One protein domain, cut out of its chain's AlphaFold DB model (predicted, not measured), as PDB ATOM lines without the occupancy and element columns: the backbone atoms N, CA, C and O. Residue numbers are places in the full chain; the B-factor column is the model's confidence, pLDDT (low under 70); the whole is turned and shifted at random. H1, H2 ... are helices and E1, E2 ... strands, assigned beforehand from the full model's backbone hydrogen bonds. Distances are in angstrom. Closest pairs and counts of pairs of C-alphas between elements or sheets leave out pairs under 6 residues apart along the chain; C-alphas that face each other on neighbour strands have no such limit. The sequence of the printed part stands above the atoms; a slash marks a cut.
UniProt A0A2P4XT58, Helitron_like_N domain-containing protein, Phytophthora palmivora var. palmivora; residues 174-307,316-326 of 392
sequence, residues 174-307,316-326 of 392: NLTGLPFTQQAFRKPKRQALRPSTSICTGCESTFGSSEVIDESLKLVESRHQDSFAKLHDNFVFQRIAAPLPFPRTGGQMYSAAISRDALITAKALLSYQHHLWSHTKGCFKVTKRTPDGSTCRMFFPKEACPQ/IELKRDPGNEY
ATOM      1  N   ASN A 174       8.698  48.415  32.852       60.12
ATOM      2  CA  ASN A 174       9.330  47.327  33.651       60.12
ATOM      3  C   ASN A 174       8.432  46.490  34.596       60.12
ATOM      4  O   ASN A 174       8.927  45.550  35.220       60.12
ATOM      5  N   LEU A 175       7.121  46.750  34.676       60.41
ATOM      6  CA  LEU A 175       6.152  45.857  35.339       60.41
ATOM      7  C   LEU A 175       5.136  45.331  34.325       60.41
ATOM      8  O   LEU A 175       4.702  46.069  33.446       60.41
ATOM      9  N   THR A 176       4.743  44.063  34.455       72.12
ATOM     10  CA  THR A 176       3.707  43.441  33.609       72.12
ATOM     11  C   THR A 176       2.611  42.832  34.482       72.12
ATOM     12  O   THR A 176       2.900  42.265  35.537       72.12
ATOM     13  N   GLY A 177       1.350  42.969  34.067       73.44
ATOM     14  CA  GLY A 177       0.216  42.325  34.732       73.44
ATOM     15  C   GLY A 177       0.225  40.806  34.532       73.44
ATOM     16  O   GLY A 177       0.634  40.316  33.481       73.44
ATOM     17  N   LEU A 178      -0.226  40.059  35.537       73.25
ATOM     18  CA  LEU A 178      -0.405  38.609  35.470       73.25
ATOM     19  C   LEU A 178      -1.878  38.259  35.209       73.25
ATOM     20  O   LEU A 178      -2.764  38.940  35.732       73.25
ATOM     21  N   PRO A 179      -2.169  37.179  34.462       77.50
ATOM     22  CA  PRO A 179      -3.536  36.709  34.283       77.50
ATOM     23  C   PRO A 179      -4.130  36.248  35.619       77.50
ATOM     24  O   PRO A 179      -3.468  35.590  36.428       77.50
ATOM     25  N   PHE A 180      -5.403  36.560  35.850       79.50
ATOM     26  CA  PHE A 180      -6.070  36.201  37.097       79.50
ATOM     27  C   PHE A 180      -6.685  34.805  37.050       79.50
ATOM     28  O   PHE A 180      -7.289  34.385  36.065       79.50
ATOM     29  N   THR A 181      -6.612  34.099  38.176       77.94
ATOM     30  CA  THR A 181      -7.394  32.874  38.386       77.94
ATOM     31  C   THR A 181      -8.741  33.214  39.022       77.94
ATOM     32  O   THR A 181      -8.874  34.218  39.721       77.94
ATOM     33  N   GLN A 182      -9.744  32.337  38.877       73.56
ATOM     34  CA  GLN A 182     -11.049  32.526  39.533       73.56
ATOM     35  C   GLN A 182     -10.941  32.743  41.053       73.56
ATOM     36  O   GLN A 182     -11.795  33.401  41.644       73.56
ATOM     37  N   GLN A 183      -9.902  32.200  41.698       78.06
ATOM     38  CA  GLN A 183      -9.691  32.353  43.137       78.06
ATOM     39  C   GLN A 183      -9.396  33.801  43.539       78.06
ATOM     40  O   GLN A 183      -9.772  34.188  44.642       78.06
ATOM     41  N   ALA A 184      -8.808  34.610  42.650       77.94
ATOM     42  CA  ALA A 184      -8.483  36.009  42.926       77.94
ATOM     43  C   ALA A 184      -9.726  36.877  43.181       77.94
ATOM     44  O   ALA A 184      -9.635  37.891  43.861       77.94
ATOM     45  N   PHE A 185     -10.891  36.453  42.682       81.81
ATOM     46  CA  PHE A 185     -12.158  37.168  42.842       81.81
ATOM     47  C   PHE A 185     -13.021  36.638  43.993       81.81
ATOM     48  O   PHE A 185     -14.114  37.161  44.236       81.81
ATOM     49  N   ARG A 186     -12.599  35.558  44.660       84.31
ATOM     50  CA  ARG A 186     -13.380  34.881  45.702       84.31
ATOM     51  C   ARG A 186     -12.927  35.310  47.087       84.31
ATOM     52  O   ARG A 186     -11.820  35.795  47.290       84.31
ATOM     53  N   LYS A 187     -13.789  35.079  48.078       82.00
ATOM     54  CA  LYS A 187     -13.432  35.308  49.478       82.00
ATOM     55  C   LYS A 187     -12.219  34.437  49.842       82.00
ATOM     56  O   LYS A 187     -12.322  33.212  49.715       82.00
ATOM     57  N   PRO A 188     -11.107  35.021  50.323       82.19
ATOM     58  CA  PRO A 188      -9.948  34.229  50.692       82.19
ATOM     59  C   PRO A 188     -10.278  33.305  51.861       82.19
ATOM     60  O   PRO A 188     -11.024  33.654  52.785       82.19
ATOM     61  N   LYS A 189      -9.704  32.099  51.824       83.81
ATOM     62  CA  LYS A 189      -9.715  31.198  52.978       83.81
ATOM     63  C   LYS A 189      -8.883  31.817  54.103       83.81
ATOM     64  O   LYS A 189      -8.010  32.652  53.869       83.81
ATOM     65  N   ARG A 190      -9.144  31.402  55.344       78.25
ATOM     66  CA  ARG A 190      -8.319  31.808  56.489       78.25
ATOM     67  C   ARG A 190      -6.859  31.428  56.192       78.25
ATOM     68  O   ARG A 190      -6.629  30.300  55.775       78.25
ATOM     69  N   GLN A 191      -5.925  32.365  56.380       80.62
ATOM     70  CA  GLN A 191      -4.490  32.218  56.059       80.62
ATOM     71  C   GLN A 191      -4.148  32.070  54.563       80.62
ATOM     72  O   GLN A 191      -3.014  31.734  54.236       80.62
ATOM     73  N   ALA A 192      -5.086  32.321  53.642       79.75
ATOM     74  CA  ALA A 192      -4.752  32.352  52.222       79.75
ATOM     75  C   ALA A 192      -3.729  33.459  51.934       79.75
ATOM     76  O   ALA A 192      -3.817  34.555  52.489       79.75
ATOM     77  N   LEU A 193      -2.783  33.166  51.045       80.94
ATOM     78  CA  LEU A 193      -1.872  34.168  50.511       80.94
ATOM     79  C   LEU A 193      -2.620  35.066  49.523       80.94
ATOM     80  O   LEU A 193      -3.541  34.620  48.830       80.94
ATOM     81  N   ARG A 194      -2.222  36.337  49.467       83.88
ATOM     82  CA  ARG A 194      -2.768  37.290  48.500       83.88
ATOM     83  C   ARG A 194      -2.397  36.863  47.065       83.88
ATOM     84  O   ARG A 194      -1.260  36.447  46.846       83.88
ATOM     85  N   PRO A 195      -3.310  36.967  46.083       82.69
ATOM     86  CA  PRO A 195      -2.993  36.656  44.690       82.69
ATOM     87  C   PRO A 195      -1.890  37.569  44.145       82.69
ATOM     88  O   PRO A 195      -1.852  38.754  44.479       82.69
ATOM     89  N   SER A 196      -1.018  37.042  43.288       82.75
ATOM     90  CA  SER A 196      -0.106  37.874  42.496       82.75
ATOM     91  C   SER A 196      -0.852  38.456  41.299       82.75
ATOM     92  O   SER A 196      -1.504  37.721  40.559       82.75
ATOM     93  N   THR A 197      -0.783  39.774  41.138       80.31
ATOM     94  CA  THR A 197      -1.430  40.529  40.057       80.31
ATOM     95  C   THR A 197      -0.433  41.130  39.077       80.31
ATOM     96  O   THR A 197      -0.808  41.416  37.945       80.31
ATOM     97  N   SER A 198       0.835  41.264  39.466       75.44
ATOM     98  CA  SER A 198       1.900  41.772  38.602       75.44
ATOM     99  C   SER A 198       3.244  41.100  38.879       75.44
ATOM    100  O   SER A 198       3.454  40.494  39.935       75.44
ATOM    101  N   ILE A 199       4.151  41.185  37.908       75.94
ATOM    102  CA  ILE A 199       5.515  40.653  37.967       75.94
ATOM    103  C   ILE A 199       6.517  41.686  37.437       75.94
ATOM    104  O   ILE A 199       6.243  42.404  36.470       75.94
ATOM    105  N   CYS A 200       7.687  41.759  38.074       63.94
ATOM    106  CA  CYS A 200       8.835  42.499  37.555       63.94
ATOM    107  C   CYS A 200       9.565  41.659  36.509       63.94
ATOM    108  O   CYS A 200      10.008  40.551  36.802       63.94
ATOM    109  N   THR A 201       9.745  42.203  35.307       68.56
ATOM    110  CA  THR A 201      10.422  41.495  34.208       68.56
ATOM    111  C   THR A 201      11.935  41.377  34.401       68.56
ATOM    112  O   THR A 201      12.568  40.592  33.706       68.56
ATOM    113  N   GLY A 202      12.524  42.139  35.331       60.09
ATOM    114  CA  GLY A 202      13.963  42.108  35.611       60.09
ATOM    115  C   GLY A 202      14.370  41.147  36.731       60.09
ATOM    116  O   GLY A 202      15.366  40.447  36.596       60.09
ATOM    117  N   CYS A 203      13.628  41.124  37.844       64.81
ATOM    118  CA  CYS A 203      13.966  40.313  39.025       64.81
ATOM    119  C   CYS A 203      12.968  39.187  39.325       64.81
ATOM    120  O   CYS A 203      13.084  38.545  40.366       64.81
ATOM    121  N   GLU A 204      11.952  39.002  38.475       71.62
ATOM    122  CA  GLU A 204      10.919  37.953  38.570       71.62
ATOM    123  C   GLU A 204      10.067  37.977  39.854       71.62
ATOM    124  O   GLU A 204       9.228  37.107  40.087       71.62
ATOM    125  N   SER A 205      10.224  39.007  40.691       64.75
ATOM    126  CA  SER A 205       9.414  39.188  41.895       64.75
ATOM    127  C   SER A 205       7.956  39.462  41.528       64.75
ATOM    128  O   SER A 205       7.675  40.227  40.601       64.75
ATOM    129  N   THR A 206       7.029  38.854  42.273       74.69
ATOM    130  CA  THR A 206       5.584  38.996  42.039       74.69
ATOM    131  C   THR A 206       4.910  39.805  43.139       74.69
ATOM    132  O   THR A 206       5.168  39.614  44.329       74.69
ATOM    133  N   PHE A 207       3.991  40.674  42.739       74.94
ATOM    134  CA  PHE A 207       3.326  41.631  43.616       74.94
ATOM    135  C   PHE A 207       1.812  41.476  43.535       74.94
ATOM    136  O   PHE A 207       1.281  40.954  42.552       74.94
ATOM    137  N   GLY A 208       1.107  41.927  44.569       77.25
ATOM    138  CA  GLY A 208      -0.350  41.973  44.592       77.25
ATOM    139  C   GLY A 208      -0.895  42.973  45.605       77.25
ATOM    140  O   GLY A 208      -0.150  43.559  46.386       77.25
ATOM    141  N   SER A 209      -2.217  43.148  45.632       82.88
ATOM    142  CA  SER A 209      -2.875  44.144  46.493       82.88
ATOM    143  C   SER A 209      -2.334  45.562  46.241       82.88
ATOM    144  O   SER A 209      -2.462  46.067  45.131       82.88
ATOM    145  N   SER A 210      -1.754  46.193  47.263       79.62
ATOM    146  CA  SER A 210      -1.165  47.530  47.232       79.62
ATOM    147  C   SER A 210       0.362  47.492  47.294       79.62
ATOM    148  O   SER A 210       0.978  48.545  47.367       79.62
ATOM    149  N   GLU A 211       0.997  46.317  47.251       77.25
ATOM    150  CA  GLU A 211       2.421  46.167  47.591       77.25
ATOM    151  C   GLU A 211       3.362  46.976  46.706       77.25
ATOM    152  O   GLU A 211       4.320  47.546  47.212       77.25
ATOM    153  N   VAL A 212       3.092  47.071  45.399       71.12
ATOM    154  CA  VAL A 212       3.900  47.914  44.501       71.12
ATOM    155  C   VAL A 212       3.862  49.368  44.972       71.12
ATOM    156  O   VAL A 212       4.894  50.037  45.004       71.12
ATOM    157  N   ILE A 213       2.680  49.844  45.368       71.88
ATOM    158  CA  ILE A 213       2.472  51.202  45.865       71.88
ATOM    159  C   ILE A 213       3.143  51.350  47.236       71.88
ATOM    160  O   ILE A 213       3.921  52.277  47.425       71.88
ATOM    161  N   ASP A 214       2.912  50.420  48.162       69.25
ATOM    162  CA  ASP A 214       3.465  50.448  49.521       69.25
ATOM    163  C   ASP A 214       5.001  50.428  49.526       69.25
ATOM    164  O   ASP A 214       5.628  51.231  50.219       69.25
ATOM    165  N   GLU A 215       5.628  49.560  48.731       66.00
ATOM    166  CA  GLU A 215       7.090  49.492  48.612       66.00
ATOM    167  C   GLU A 215       7.663  50.718  47.894       66.00
ATOM    168  O   GLU A 215       8.701  51.242  48.304       66.00
ATOM    169  N   SER A 216       6.963  51.248  46.883       68.88
ATOM    170  CA  SER A 216       7.350  52.516  46.249       68.88
ATOM    171  C   SER A 216       7.315  53.669  47.253       68.88
ATOM    172  O   SER A 216       8.240  54.478  47.293       68.88
ATOM    173  N   LEU A 217       6.292  53.723  48.108       71.31
ATOM    174  CA  LEU A 217       6.180  54.726  49.165       71.31
ATOM    175  C   LEU A 217       7.325  54.607  50.174       71.31
ATOM    176  O   LEU A 217       7.987  55.609  50.440       71.31
ATOM    177  N   LYS A 218       7.617  53.397  50.669       69.69
ATOM    178  CA  LYS A 218       8.741  53.149  51.592       69.69
ATOM    179  C   LYS A 218      10.083  53.547  50.979       69.69
ATOM    180  O   LYS A 218      10.917  54.161  51.647       69.69
ATOM    181  N   LEU A 219      10.297  53.223  49.703       65.75
ATOM    182  CA  LEU A 219      11.515  53.576  48.981       65.75
ATOM    183  C   LEU A 219      11.688  55.095  48.903       65.75
ATOM    184  O   LEU A 219      12.771  55.597  49.201       65.75
ATOM    185  N   VAL A 220      10.641  55.834  48.539       66.81
ATOM    186  CA  VAL A 220      10.718  57.298  48.490       66.81
ATOM    187  C   VAL A 220      10.912  57.879  49.894       66.81
ATOM    188  O   VAL A 220      11.768  58.739  50.070       66.81
ATOM    189  N   GLU A 221      10.217  57.377  50.914       70.06
ATOM    190  CA  GLU A 221      10.422  57.804  52.307       70.06
ATOM    191  C   GLU A 221      11.879  57.627  52.758       70.06
ATOM    192  O   GLU A 221      12.471  58.557  53.306       70.06
ATOM    193  N   SER A 222      12.485  56.471  52.463       67.00
ATOM    194  CA  SER A 222      13.888  56.188  52.798       67.00
ATOM    195  C   SER A 222      14.891  57.118  52.107       67.00
ATOM    196  O   SER A 222      15.922  57.446  52.685       67.00
ATOM    197  N   ARG A 223      14.584  57.596  50.895       66.56
ATOM    198  CA  ARG A 223      15.444  58.527  50.142       66.56
ATOM    199  C   ARG A 223      15.400  59.959  50.677       66.56
ATOM    200  O   ARG A 223      16.237  60.772  50.304       66.56
ATOM    201  N   HIS A 224      14.436  60.265  51.539       66.25
ATOM    202  CA  HIS A 224      14.152  61.614  52.023       66.25
ATOM    203  C   HIS A 224      13.984  61.647  53.557       66.25
ATOM    204  O   HIS A 224      13.212  62.454  54.087       66.25
ATOM    205  N   GLN A 225      14.704  60.772  54.274       56.91
ATOM    206  CA  GLN A 225      14.593  60.558  55.728       56.91
ATOM    207  C   GLN A 225      14.635  61.854  56.557       56.91
ATOM    208  O   GLN A 225      13.849  61.986  57.494       56.91
ATOM    209  N   ASP A 226      15.430  62.852  56.158       55.19
ATOM    210  CA  ASP A 226      15.528  64.134  56.877       55.19
ATOM    211  C   ASP A 226      14.339  65.089  56.639       55.19
ATOM    212  O   ASP A 226      14.064  65.963  57.457       55.19
ATOM    213  N   SER A 227      13.585  64.923  55.543       56.16
ATOM    214  CA  SER A 227      12.425  65.770  55.196       56.16
ATOM    215  C   SER A 227      11.069  65.133  55.540       56.16
ATOM    216  O   SER A 227      10.069  65.845  55.675       56.16
ATOM    217  N   PHE A 228      11.012  63.800  55.692       57.53
ATOM    218  CA  PHE A 228       9.764  63.026  55.827       57.53
ATOM    219  C   PHE A 228       9.611  62.232  57.130       57.53
ATOM    220  O   PHE A 228       8.626  61.510  57.268       57.53
ATOM    221  N   ALA A 229      10.476  62.422  58.134       51.81
ATOM    222  CA  ALA A 229      10.425  61.744  59.443       51.81
ATOM    223  C   ALA A 229       9.078  61.838  60.221       51.81
ATOM    224  O   ALA A 229       8.917  61.224  61.272       51.81
ATOM    225  N   LYS A 230       8.083  62.584  59.718       56.22
ATOM    226  CA  LYS A 230       6.747  62.766  60.312       56.22
ATOM    227  C   LYS A 230       5.586  62.178  59.487       56.22
ATOM    228  O   LYS A 230       4.435  62.431  59.820       56.22
ATOM    229  N   LEU A 231       5.836  61.406  58.429       69.62
ATOM    230  CA  LEU A 231       4.793  60.845  57.545       69.62
ATOM    231  C   LEU A 231       4.178  59.522  58.060       69.62
ATOM    232  O   LEU A 231       3.950  58.580  57.308       69.62
ATOM    233  N   HIS A 232       3.897  59.444  59.360       76.06
ATOM    234  CA  HIS A 232       3.233  58.292  59.981       76.06
ATOM    235  C   HIS A 232       1.710  58.321  59.750       76.06
ATOM    236  O   HIS A 232       1.136  59.371  59.456       76.06
ATOM    237  N   ASP A 233       1.036  57.179  59.914       80.69
ATOM    238  CA  ASP A 233      -0.391  57.008  59.582       80.69
ATOM    239  C   ASP A 233      -1.312  58.045  60.240       80.69
ATOM    240  O   ASP A 233      -2.271  58.507  59.618       80.69
ATOM    241  N   ASN A 234      -1.003  58.480  61.467       82.06
ATOM    242  CA  ASN A 234      -1.781  59.527  62.135       82.06
ATOM    243  C   ASN A 234      -1.675  60.878  61.421       82.06
ATOM    244  O   ASN A 234      -2.677  61.580  61.322       82.06
ATOM    245  N   PHE A 235      -0.504  61.236  60.891       82.50
ATOM    246  CA  PHE A 235      -0.331  62.474  60.129       82.50
ATOM    247  C   PHE A 235      -1.119  62.420  58.815       82.50
ATOM    248  O   PHE A 235      -1.814  63.373  58.460       82.50
ATOM    249  N   VAL A 236      -1.075  61.281  58.116       85.81
ATOM    250  CA  VAL A 236      -1.883  61.062  56.904       85.81
ATOM    251  C   VAL A 236      -3.368  61.185  57.236       85.81
ATOM    252  O   VAL A 236      -4.094  61.903  56.552       85.81
ATOM    253  N   PHE A 237      -3.817  60.556  58.323       88.94
ATOM    254  CA  PHE A 237      -5.194  60.667  58.789       88.94
ATOM    255  C   PHE A 237      -5.588  62.112  59.120       88.94
ATOM    256  O   PHE A 237      -6.635  62.566  58.666       88.94
ATOM    257  N   GLN A 238      -4.757  62.857  59.853       87.31
ATOM    258  CA  GLN A 238      -5.005  64.270  60.156       87.31
ATOM    259  C   GLN A 238      -5.123  65.101  58.877       87.31
ATOM    260  O   GLN A 238      -6.007  65.949  58.768       87.31
ATOM    261  N   ARG A 239      -4.293  64.819  57.868       87.00
ATOM    262  CA  ARG A 239      -4.369  65.492  56.571       87.00
ATOM    263  C   ARG A 239      -5.646  65.148  55.803       87.00
ATOM    264  O   ARG A 239      -6.198  66.032  55.144       87.00
ATOM    265  N   ILE A 240      -6.115  63.900  55.889       90.31
ATOM    266  CA  ILE A 240      -7.409  63.476  55.338       90.31
ATOM    267  C   ILE A 240      -8.548  64.209  56.058       90.31
ATOM    268  O   ILE A 240      -9.424  64.757  55.399       90.31
ATOM    269  N   ALA A 241      -8.499  64.269  57.390       90.56
ATOM    270  CA  ALA A 241      -9.544  64.863  58.216       90.56
ATOM    271  C   ALA A 241      -9.595  66.394  58.166       90.56
ATOM    272  O   ALA A 241     -10.652  66.975  58.422       90.56
ATOM    273  N   ALA A 242      -8.483  67.047  57.830       89.12
ATOM    274  CA  ALA A 242      -8.419  68.491  57.675       89.12
ATOM    275  C   ALA A 242      -9.249  68.981  56.472       89.12
ATOM    276  O   ALA A 242      -9.248  68.336  55.422       89.12
ATOM    277  N   PRO A 243      -9.898  70.153  56.568       86.31
ATOM    278  CA  PRO A 243     -10.629  70.760  55.449       86.31
ATOM    279  C   PRO A 243      -9.720  71.241  54.304       86.31
ATOM    280  O   PRO A 243     -10.172  71.346  53.169       86.31
ATOM    281  N   LEU A 244      -8.437  71.505  54.574       86.31
ATOM    282  CA  LEU A 244      -7.463  71.972  53.581       86.31
ATOM    283  C   LEU A 244      -7.313  70.968  52.422       86.31
ATOM    284  O   LEU A 244      -6.889  69.845  52.702       86.31
ATOM    285  N   PRO A 245      -7.556  71.310  51.143       86.69
ATOM    286  CA  PRO A 245      -7.366  70.382  50.022       86.69
ATOM    287  C   PRO A 245      -5.948  69.799  49.943       86.69
ATOM    288  O   PRO A 245      -4.994  70.396  50.458       86.69
ATOM    289  N   PHE A 246      -5.775  68.634  49.314       85.25
ATOM    290  CA  PHE A 246      -4.433  68.202  48.907       85.25
ATOM    291  C   PHE A 246      -3.901  69.160  47.833       85.25
ATOM    292  O   PHE A 246      -4.676  69.677  47.024       85.25
ATOM    293  N   PRO A 247      -2.599  69.472  47.842       75.25
ATOM    294  CA  PRO A 247      -2.052  70.374  46.850       75.25
ATOM    295  C   PRO A 247      -1.986  69.650  45.509       75.25
ATOM    296  O   PRO A 247      -1.615  68.478  45.425       75.25
ATOM    297  N   ARG A 248      -2.354  70.373  44.452       68.38
ATOM    298  CA  ARG A 248      -2.390  69.814  43.105       68.38
ATOM    299  C   ARG A 248      -0.975  69.463  42.673       68.38
ATOM    300  O   ARG A 248      -0.138  70.350  42.501       68.38
ATOM    301  N   THR A 249      -0.726  68.184  42.434       58.34
ATOM    302  CA  THR A 249       0.430  67.760  41.655       58.34
ATOM    303  C   THR A 249       0.169  68.215  40.220       58.34
ATOM    304  O   THR A 249      -0.593  67.603  39.474       58.34
ATOM    305  N   GLY A 250       0.700  69.385  39.847       48.31
ATOM    306  CA  GLY A 250       0.613  69.872  38.469       48.31
ATOM    307  C   GLY A 250       1.071  68.757  37.529       48.31
ATOM    308  O   GLY A 250       2.029  68.066  37.858       48.31
ATOM    309  N   GLY A 251       0.379  68.556  36.401       45.97
ATOM    310  CA  GLY A 251       0.504  67.397  35.495       45.97
ATOM    311  C   GLY A 251       1.899  67.066  34.935       45.97
ATOM    312  O   GLY A 251       2.023  66.220  34.056       45.97
ATOM    313  N   GLN A 252       2.966  67.680  35.438       40.75
ATOM    314  CA  GLN A 252       4.321  67.156  35.387       40.75
ATOM    315  C   GLN A 252       4.494  66.039  36.433       40.75
ATOM    316  O   GLN A 252       5.177  66.204  37.439       40.75
ATOM    317  N   MET A 253       3.940  64.856  36.149       42.47
ATOM    318  CA  MET A 253       4.242  63.602  36.871       42.47
ATOM    319  C   MET A 253       5.730  63.180  36.798       42.47
ATOM    320  O   MET A 253       6.095  62.136  37.328       42.47
ATOM    321  N   TYR A 254       6.594  63.985  36.169       42.25
ATOM    322  CA  TYR A 254       7.998  63.681  35.891       42.25
ATOM    323  C   TYR A 254       8.965  64.815  36.274       42.25
ATOM    324  O   TYR A 254      10.050  64.907  35.702       42.25
ATOM    325  N   SER A 255       8.617  65.704  37.215       40.69
ATOM    326  CA  SER A 255       9.677  66.505  37.845       40.69
ATOM    327  C   SER A 255      10.490  65.586  38.770       40.69
ATOM    328  O   SER A 255       9.940  64.734  39.466       40.69
ATOM    329  N   ALA A 256      11.819  65.701  38.736       43.94
ATOM    330  CA  ALA A 256      12.752  64.743  39.343       43.94
ATOM    331  C   ALA A 256      12.700  64.643  40.888       43.94
ATOM    332  O   ALA A 256      13.477  63.893  41.475       43.94
ATOM    333  N   ALA A 257      11.798  65.366  41.554       52.72
ATOM    334  CA  ALA A 257      11.606  65.317  42.996       52.72
ATOM    335  C   ALA A 257      10.145  64.969  43.314       52.72
ATOM    336  O   ALA A 257       9.252  65.808  43.198       52.72
ATOM    337  N   ILE A 258       9.901  63.725  43.738       61.12
ATOM    338  CA  ILE A 258       8.610  63.327  44.307       61.12
ATOM    339  C   ILE A 258       8.373  64.195  45.547       61.12
ATOM    340  O   ILE A 258       9.129  64.131  46.517       61.12
ATOM    341  N   SER A 259       7.349  65.050  45.502       70.38
ATOM    342  CA  SER A 259       7.056  65.966  46.602       70.38
ATOM    343  C   SER A 259       6.467  65.220  47.802       70.38
ATOM    344  O   SER A 259       5.820  64.178  47.660       70.38
ATOM    345  N   ARG A 260       6.623  65.803  48.999       74.31
ATOM    346  CA  ARG A 260       5.951  65.340  50.226       74.31
ATOM    347  C   ARG A 260       4.460  65.103  50.004       74.31
ATOM    348  O   ARG A 260       3.881  64.156  50.526       74.31
ATOM    349  N   ASP A 261       3.850  65.977  49.219       75.06
ATOM    350  CA  ASP A 261       2.419  65.972  48.985       75.06
ATOM    351  C   ASP A 261       1.958  64.853  48.058       75.06
ATOM    352  O   ASP A 261       0.873  64.306  48.258       75.06
ATOM    353  N   ALA A 262       2.785  64.457  47.089       76.12
ATOM    354  CA  ALA A 262       2.509  63.288  46.264       76.12
ATOM    355  C   ALA A 262       2.456  62.014  47.128       76.12
ATOM    356  O   ALA A 262       1.555  61.192  46.956       76.12
ATOM    357  N   LEU A 263       3.349  61.890  48.120       79.06
ATOM    358  CA  LEU A 263       3.344  60.774  49.077       79.06
ATOM    359  C   LEU A 263       2.104  60.775  49.971       79.06
ATOM    360  O   LEU A 263       1.463  59.740  50.143       79.06
ATOM    361  N   ILE A 264       1.749  61.941  50.518       81.19
ATOM    362  CA  ILE A 264       0.527  62.124  51.310       81.19
ATOM    363  C   ILE A 264      -0.695  61.689  50.496       81.19
ATOM    364  O   ILE A 264      -1.524  60.926  50.989       81.19
ATOM    365  N   THR A 265      -0.791  62.159  49.254       85.56
ATOM    366  CA  THR A 265      -1.927  61.889  48.367       85.56
ATOM    367  C   THR A 265      -2.020  60.401  48.034       85.56
ATOM    368  O   THR A 265      -3.098  59.818  48.124       85.56
ATOM    369  N   ALA A 266      -0.893  59.749  47.739       83.75
ATOM    370  CA  ALA A 266      -0.845  58.312  47.485       83.75
ATOM    371  C   ALA A 266      -1.249  57.477  48.717       83.75
ATOM    372  O   ALA A 266      -2.082  56.579  48.602       83.75
ATOM    373  N   LYS A 267      -0.757  57.812  49.921       87.88
ATOM    374  CA  LYS A 267      -1.196  57.155  51.170       87.88
ATOM    375  C   LYS A 267      -2.674  57.404  51.478       87.88
ATOM    376  O   LYS A 267      -3.372  56.517  51.975       87.88
ATOM    377  N   ALA A 268      -3.174  58.597  51.165       89.31
ATOM    378  CA  ALA A 268      -4.585  58.921  51.314       89.31
ATOM    379  C   ALA A 268      -5.460  58.070  50.382       89.31
ATOM    380  O   ALA A 268      -6.438  57.477  50.839       89.31
ATOM    381  N   LEU A 269      -5.059  57.896  49.119       89.62
ATOM    382  CA  LEU A 269      -5.737  56.998  48.179       89.62
ATOM    383  C   LEU A 269      -5.805  55.558  48.704       89.62
ATOM    384  O   LEU A 269      -6.864  54.935  48.637       89.62
ATOM    385  N   LEU A 270      -4.735  55.044  49.314       89.25
ATOM    386  CA  LEU A 270      -4.752  53.715  49.942       89.25
ATOM    387  C   LEU A 270      -5.719  53.615  51.134       89.25
ATOM    388  O   LEU A 270      -6.207  52.531  51.449       89.25
ATOM    389  N   SER A 271      -6.048  54.739  51.770       89.06
ATOM    390  CA  SER A 271      -6.928  54.775  52.942       89.06
ATOM    391  C   SER A 271      -8.418  54.695  52.595       89.06
ATOM    392  O   SER A 271      -9.207  54.226  53.421       89.06
ATOM    393  N   TYR A 272      -8.832  55.162  51.409       90.06
ATOM    394  CA  TYR A 272     -10.255  55.208  51.032       90.06
ATOM    395  C   TYR A 272     -10.580  54.873  49.568       90.06
ATOM    396  O   TYR A 272     -11.741  54.599  49.282       90.06
ATOM    397  N   GLN A 273      -9.619  54.853  48.639       92.19
ATOM    398  CA  GLN A 273      -9.837  54.396  47.253       92.19
ATOM    399  C   GLN A 273      -9.399  52.959  46.983       92.19
ATOM    400  O   GLN A 273      -9.736  52.410  45.932       92.19
ATOM    401  N   HIS A 274      -8.703  52.329  47.926       90.88
ATOM    402  CA  HIS A 274      -8.253  50.951  47.807       90.88
ATOM    403  C   HIS A 274      -9.342  49.945  48.199       90.88
ATOM    404  O   HIS A 274      -9.964  50.017  49.263       90.88
ATOM    405  N   HIS A 275      -9.543  48.961  47.333       89.69
ATOM    406  CA  HIS A 275     -10.360  47.789  47.585       89.69
ATOM    407  C   HIS A 275      -9.498  46.707  48.238       89.69
ATOM    408  O   HIS A 275      -8.549  46.221  47.642       89.69
ATOM    409  N   LEU A 276      -9.832  46.279  49.455       87.88
ATOM    410  CA  LEU A 276      -9.029  45.271  50.155       87.88
ATOM    411  C   LEU A 276      -8.994  43.939  49.390       87.88
ATOM    412  O   LEU A 276     -10.053  43.380  49.089       87.88
ATOM    413  N   TRP A 277      -7.799  43.373  49.190       86.56
ATOM    414  CA  TRP A 277      -7.626  42.022  48.629       86.56
ATOM    415  C   TRP A 277      -8.342  40.949  49.455       86.56
ATOM    416  O   TRP A 277      -8.801  39.936  48.937       86.56
ATOM    417  N   SER A 278      -8.471  41.183  50.762       87.62
ATOM    418  CA  SER A 278      -9.177  40.288  51.675       87.62
ATOM    419  C   SER A 278     -10.697  40.325  51.496       87.62
ATOM    420  O   SER A 278     -11.397  39.445  52.005       87.62
ATOM    421  N   HIS A 279     -11.194  41.308  50.737       86.31
ATOM    422  CA  HIS A 279     -12.594  41.643  50.542       86.31
ATOM    423  C   HIS A 279     -13.348  41.928  51.854       86.31
ATOM    424  O   HIS A 279     -12.998  41.516  52.958       86.31
ATOM    425  N   THR A 280     -14.464  42.641  51.741       84.94
ATOM    426  CA  THR A 280     -15.392  42.862  52.858       84.94
ATOM    427  C   THR A 280     -16.672  42.058  52.653       84.94
ATOM    428  O   THR A 280     -16.972  41.610  51.544       84.94
ATOM    429  N   LYS A 281     -17.497  41.911  53.702       78.62
ATOM    430  CA  LYS A 281     -18.819  41.255  53.594       78.62
ATOM    431  C   LYS A 281     -19.677  41.853  52.466       78.62
ATOM    432  O   LYS A 281     -20.435  41.136  51.826       78.62
ATOM    433  N   GLY A 282     -19.523  43.150  52.181       81.69
ATOM    434  CA  GLY A 282     -20.248  43.840  51.112       81.69
ATOM    435  C   GLY A 282     -19.857  43.432  49.684       81.69
ATOM    436  O   GLY A 282     -20.584  43.778  48.749       81.69
ATOM    437  N   CYS A 283     -18.749  42.707  49.503       86.88
ATOM    438  CA  CYS A 283     -18.278  42.239  48.196       86.88
ATOM    439  C   CYS A 283     -19.095  41.055  47.663       86.88
ATOM    440  O   CYS A 283     -19.248  40.919  46.452       86.88
ATOM    441  N   PHE A 284     -19.642  40.238  48.563       88.50
ATOM    442  CA  PHE A 284     -20.230  38.929  48.276       88.50
ATOM    443  C   PHE A 284     -21.749  38.976  48.437       88.50
ATOM    444  O   PHE A 284     -22.330  38.358  49.327       88.50
ATOM    445  N   LYS A 285     -22.397  39.802  47.606       83.19
ATOM    446  CA  LYS A 285     -23.860  39.911  47.551       83.19
ATOM    447  C   LYS A 285     -24.376  39.185  46.313       83.19
ATOM    448  O   LYS A 285     -23.783  39.301  45.240       83.19
ATOM    449  N   VAL A 286     -25.511  38.505  46.461       84.00
ATOM    450  CA  VAL A 286     -26.248  37.948  45.324       84.00
ATOM    451  C   VAL A 286     -26.756  39.105  44.470       84.00
ATOM    452  O   VAL A 286     -27.497  39.972  44.937       84.00
ATOM    453  N   THR A 287     -26.309  39.152  43.221       81.25
ATOM    454  CA  THR A 287     -26.746  40.142  42.234       81.25
ATOM    455  C   THR A 287     -26.981  39.463  40.891       81.25
ATOM    456  O   THR A 287     -26.531  38.343  40.678       81.25
ATOM    457  N   LYS A 288     -27.607  40.163  39.936       79.19
ATOM    458  CA  LYS A 288     -27.738  39.662  38.555       79.19
ATOM    459  C   LYS A 288     -26.379  39.288  37.934       79.19
ATOM    460  O   LYS A 288     -26.318  38.369  37.133       79.19
ATOM    461  N   ARG A 289     -25.305  39.999  38.305       76.00
ATOM    462  CA  ARG A 289     -23.938  39.775  37.799       76.00
ATOM    463  C   ARG A 289     -23.161  38.720  38.591       76.00
ATOM    464  O   ARG A 289     -22.193  38.181  38.076       76.00
ATOM    465  N   THR A 290     -23.566  38.447  39.829       83.31
ATOM    466  CA  THR A 290     -22.939  37.477  40.744       83.31
ATOM    467  C   THR A 290     -24.035  36.675  41.453       83.31
ATOM    468  O   THR A 290     -24.336  36.950  42.621       83.31
ATOM    469  N   PRO A 291     -24.700  35.734  40.754       83.94
ATOM    470  CA  PRO A 291     -25.904  35.068  41.262       83.94
ATOM    471  C   PRO A 291     -25.642  34.177  42.478       83.94
ATOM    472  O   PRO A 291     -26.513  33.998  43.321       83.94
ATOM    473  N   ASP A 292     -24.427  33.651  42.589       86.25
ATOM    474  CA  ASP A 292     -23.985  32.800  43.693       86.25
ATOM    475  C   ASP A 292     -23.455  33.596  44.898       86.25
ATOM    476  O   ASP A 292     -23.212  33.032  45.963       86.25
ATOM    477  N   GLY A 293     -23.226  34.905  44.731       84.19
ATOM    478  CA  GLY A 293     -22.550  35.750  45.713       84.19
ATOM    479  C   GLY A 293     -21.132  35.288  46.073       84.19
ATOM    480  O   GLY A 293     -20.573  35.803  47.035       84.19
ATOM    481  N   SER A 294     -20.536  34.341  45.342       84.94
ATOM    482  CA  SER A 294     -19.219  33.771  45.659       84.94
ATOM    483  C   SER A 294     -18.074  34.581  45.048       84.94
ATOM    484  O   SER A 294     -16.948  34.568  45.549       84.94
ATOM    485  N   THR A 295     -18.392  35.329  43.993       86.69
ATOM    486  CA  THR A 295     -17.485  36.228  43.280       86.69
ATOM    487  C   THR A 295     -17.666  37.662  43.767       86.69
ATOM    488  O   THR A 295     -18.783  38.104  44.048       86.69
ATOM    489  N   CYS A 296     -16.570  38.414  43.848       87.56
ATOM    490  CA  CYS A 296     -16.596  39.836  44.147       87.56
ATOM    491  C   CYS A 296     -17.493  40.562  43.139       87.56
ATOM    492  O   CYS A 296     -17.172  40.645  41.956       87.56
ATOM    493  N   ARG A 297     -18.594  41.158  43.610       86.00
ATOM    494  CA  ARG A 297     -19.553  41.876  42.749       86.00
ATOM    495  C   ARG A 297     -18.967  43.100  42.045       86.00
ATOM    496  O   ARG A 297     -19.542  43.585  41.075       86.00
ATOM    497  N   MET A 298     -17.853  43.614  42.571       85.25
ATOM    498  CA  MET A 298     -17.099  44.715  41.978       85.25
ATOM    499  C   MET A 298     -16.029  44.220  40.997       85.25
ATOM    500  O   MET A 298     -15.423  45.048  40.328       85.25
ATOM    501  N   PHE A 299     -15.834  42.901  40.861       86.81
ATOM    502  CA  PHE A 299     -14.856  42.257  39.977       86.81
ATOM    503  C   PHE A 299     -13.437  42.791  40.198       86.81
ATOM    504  O   PHE A 299     -12.832  43.332  39.277       86.81
ATOM    505  N   PHE A 300     -12.976  42.714  41.448       88.19
ATOM    506  CA  PHE A 300     -11.585  42.961  41.835       88.19
ATOM    507  C   PHE A 300     -10.860  41.624  42.040       88.19
ATOM    508  O   PHE A 300     -11.516  40.713  42.564       88.19
ATOM    509  N   PRO A 301      -9.561  41.519  41.693       88.88
ATOM    510  CA  PRO A 301      -8.702  42.567  41.111       88.88
ATOM    511  C   PRO A 301      -9.095  42.975  39.683       88.88
ATOM    512  O   PRO A 301      -9.773  42.230  38.980       88.88
ATOM    513  N   LYS A 302      -8.709  44.185  39.274       86.75
ATOM    514  CA  LYS A 302      -8.905  44.710  37.918       86.75
ATOM    515  C   LYS A 302      -7.691  44.443  37.050       86.75
ATOM    516  O   LYS A 302      -6.572  44.634  37.508       86.75
ATOM    517  N   GLU A 303      -7.915  44.058  35.799       82.44
ATOM    518  CA  GLU A 303      -6.818  43.762  34.878       82.44
ATOM    519  C   GLU A 303      -6.017  45.029  34.577       82.44
ATOM    520  O   GLU A 303      -6.570  46.136  34.517       82.44
ATOM    521  N   ALA A 304      -4.699  44.875  34.444       82.75
ATOM    522  CA  ALA A 304      -3.847  45.959  33.987       82.75
ATOM    523  C   ALA A 304      -4.227  46.313  32.544       82.75
ATOM    524  O   ALA A 304      -4.469  45.437  31.718       82.75
ATOM    525  N   CYS A 305      -4.283  47.604  32.251       83.06
ATOM    526  CA  CYS A 305      -4.680  48.133  30.958       83.06
ATOM    527  C   CYS A 305      -3.627  49.171  30.548       83.06
ATOM    528  O   CYS A 305      -3.569  50.237  31.164       83.06
ATOM    529  N   PRO A 306      -2.755  48.891  29.565       77.00
ATOM    530  CA  PRO A 306      -1.620  49.764  29.255       77.00
ATOM    531  C   PRO A 306      -2.047  51.132  28.713       77.00
ATOM    532  O   PRO A 306      -1.309  52.104  28.852       77.00
ATOM    533  N   GLN A 307      -3.244  51.232  28.129       78.00
ATOM    534  CA  GLN A 307      -3.766  52.472  27.567       78.00
ATOM    535  C   GLN A 307      -5.301  52.515  27.592       78.00
ATOM    536  O   GLN A 307      -5.957  51.484  27.443       78.00
ATOM    537  N   ILE A 316     -15.517  51.865  27.321       76.56
ATOM    538  CA  ILE A 316     -14.241  52.515  27.621       76.56
ATOM    539  C   ILE A 316     -13.597  51.789  28.793       76.56
ATOM    540  O   ILE A 316     -14.121  51.804  29.913       76.56
ATOM    541  N   GLU A 317     -12.435  51.204  28.545       80.56
ATOM    542  CA  GLU A 317     -11.537  50.759  29.598       80.56
ATOM    543  C   GLU A 317     -10.452  51.797  29.821       80.56
ATOM    544  O   GLU A 317      -9.721  52.164  28.906       80.56
ATOM    545  N   LEU A 318     -10.369  52.300  31.053       80.81
ATOM    546  CA  LEU A 318      -9.359  53.272  31.447       80.81
ATOM    547  C   LEU A 318      -8.011  52.584  31.656       80.81
ATOM    548  O   LEU A 318      -7.954  51.493  32.235       80.81
ATOM    549  N   LYS A 319      -6.939  53.282  31.267       81.00
ATOM    550  CA  LYS A 319      -5.566  52.897  31.582       81.00
ATOM    551  C   LYS A 319      -5.440  52.541  33.067       81.00
ATOM    552  O   LYS A 319      -5.872  53.292  33.942       81.00
ATOM    553  N   ARG A 320      -4.794  51.411  33.341       84.75
ATOM    554  CA  ARG A 320      -4.440  50.924  34.670       84.75
ATOM    555  C   ARG A 320      -3.056  50.304  34.622       84.75
ATOM    556  O   ARG A 320      -2.886  49.205  34.100       84.75
ATOM    557  N   ASP A 321      -2.086  50.999  35.194       80.19
ATOM    558  CA  ASP A 321      -0.734  50.466  35.308       80.19
ATOM    559  C   ASP A 321      -0.700  49.269  36.278       80.19
ATOM    560  O   ASP A 321      -1.428  49.279  37.283       80.19
ATOM    561  N   PRO A 322       0.145  48.252  36.020       78.81
ATOM    562  CA  PRO A 322       0.384  47.164  36.966       78.81
ATOM    563  C   PRO A 322       0.701  47.683  38.379       78.81
ATOM    564  O   PRO A 322       1.382  48.696  38.541       78.81
ATOM    565  N   GLY A 323       0.184  47.006  39.403       77.38
ATOM    566  CA  GLY A 323       0.239  47.439  40.804       77.38
ATOM    567  C   GLY A 323      -0.949  48.298  41.264       77.38
ATOM    568  O   GLY A 323      -1.064  48.586  42.453       77.38
ATOM    569  N   ASN A 324      -1.849  48.694  40.354       84.38
ATOM    570  CA  ASN A 324      -3.068  49.457  40.666       84.38
ATOM    571  C   ASN A 324      -4.344  48.603  40.586       84.38
ATOM    572  O   ASN A 324      -5.452  49.136  40.510       84.38
ATOM    573  N   GLU A 325      -4.225  47.275  40.588       87.75
ATOM    574  CA  GLU A 325      -5.344  46.359  40.328       87.75
ATOM    575  C   GLU A 325      -6.454  46.441  41.383       87.75
ATOM    576  O   GLU A 325      -7.591  46.050  41.116       87.75
ATOM    577  N   TYR A 326      -6.136  46.970  42.566       89.44
ATOM    578  CA  TYR A 326      -7.052  47.149  43.691       89.44
ATOM    579  C   TYR A 326      -7.442  48.606  43.959       89.44
ATOM    580  O   TYR A 326      -8.143  48.883  44.928       89.44
TER     581      TYR A 326
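This is residues 174 to 307 and 316 to 326 of the 392 residues of the protein "Helitron_like_N domain-containing protein" of Phytophthora palmivora var. palmivora (UniProt A0A2P4XT58). With little regular structure, the domain has helices H2 and H5 side by side at one end, H4 across H5, and mostly loops, with H1, at the other. A small ribbon, E1 and E2, is antiparallel. The printed 145 residues, 49 in named elements, run E1 H1 E2 H2 H3 H4 H5, mostly helix; only just compact, close to loose, radius of gyration of the C-alphas 17.2 A, spans 50 by 40 by 36 A.

Find C-alpha 175 at (6.152, 45.857, 35.339), where E1, residues 175 to 177, begins; E2 is 198 to 200. H2, 211 to 223, runs 18.1 A; H5, 260 to 272, runs 19.1 A to (-10.255, 55.208, 51.032). H1 is 182 to 185, H3 225 to 228, H4 233 to 241.

Between E1 and E2, N 176 and O 199 are within hydrogen-bond range, 3.0 A. H5, with residues 264 to 268 alone, touches H4, about perpendicular at 83 degrees; closest C-alphas, Val 236 and Ile 264, 6.2 A. H2 and H5 are close but not clearly touching: C-alphas 217 and 263, 6.7 A. In H2, H4 and H5 every O i to N i+4 pair is within range.

Across the cut, C-alphas 307 and 316 are 10.5 A apart. Links H1 to E2 and H4 to H5 are long. Residues 248 to 258, among others, have pLDDT under 70.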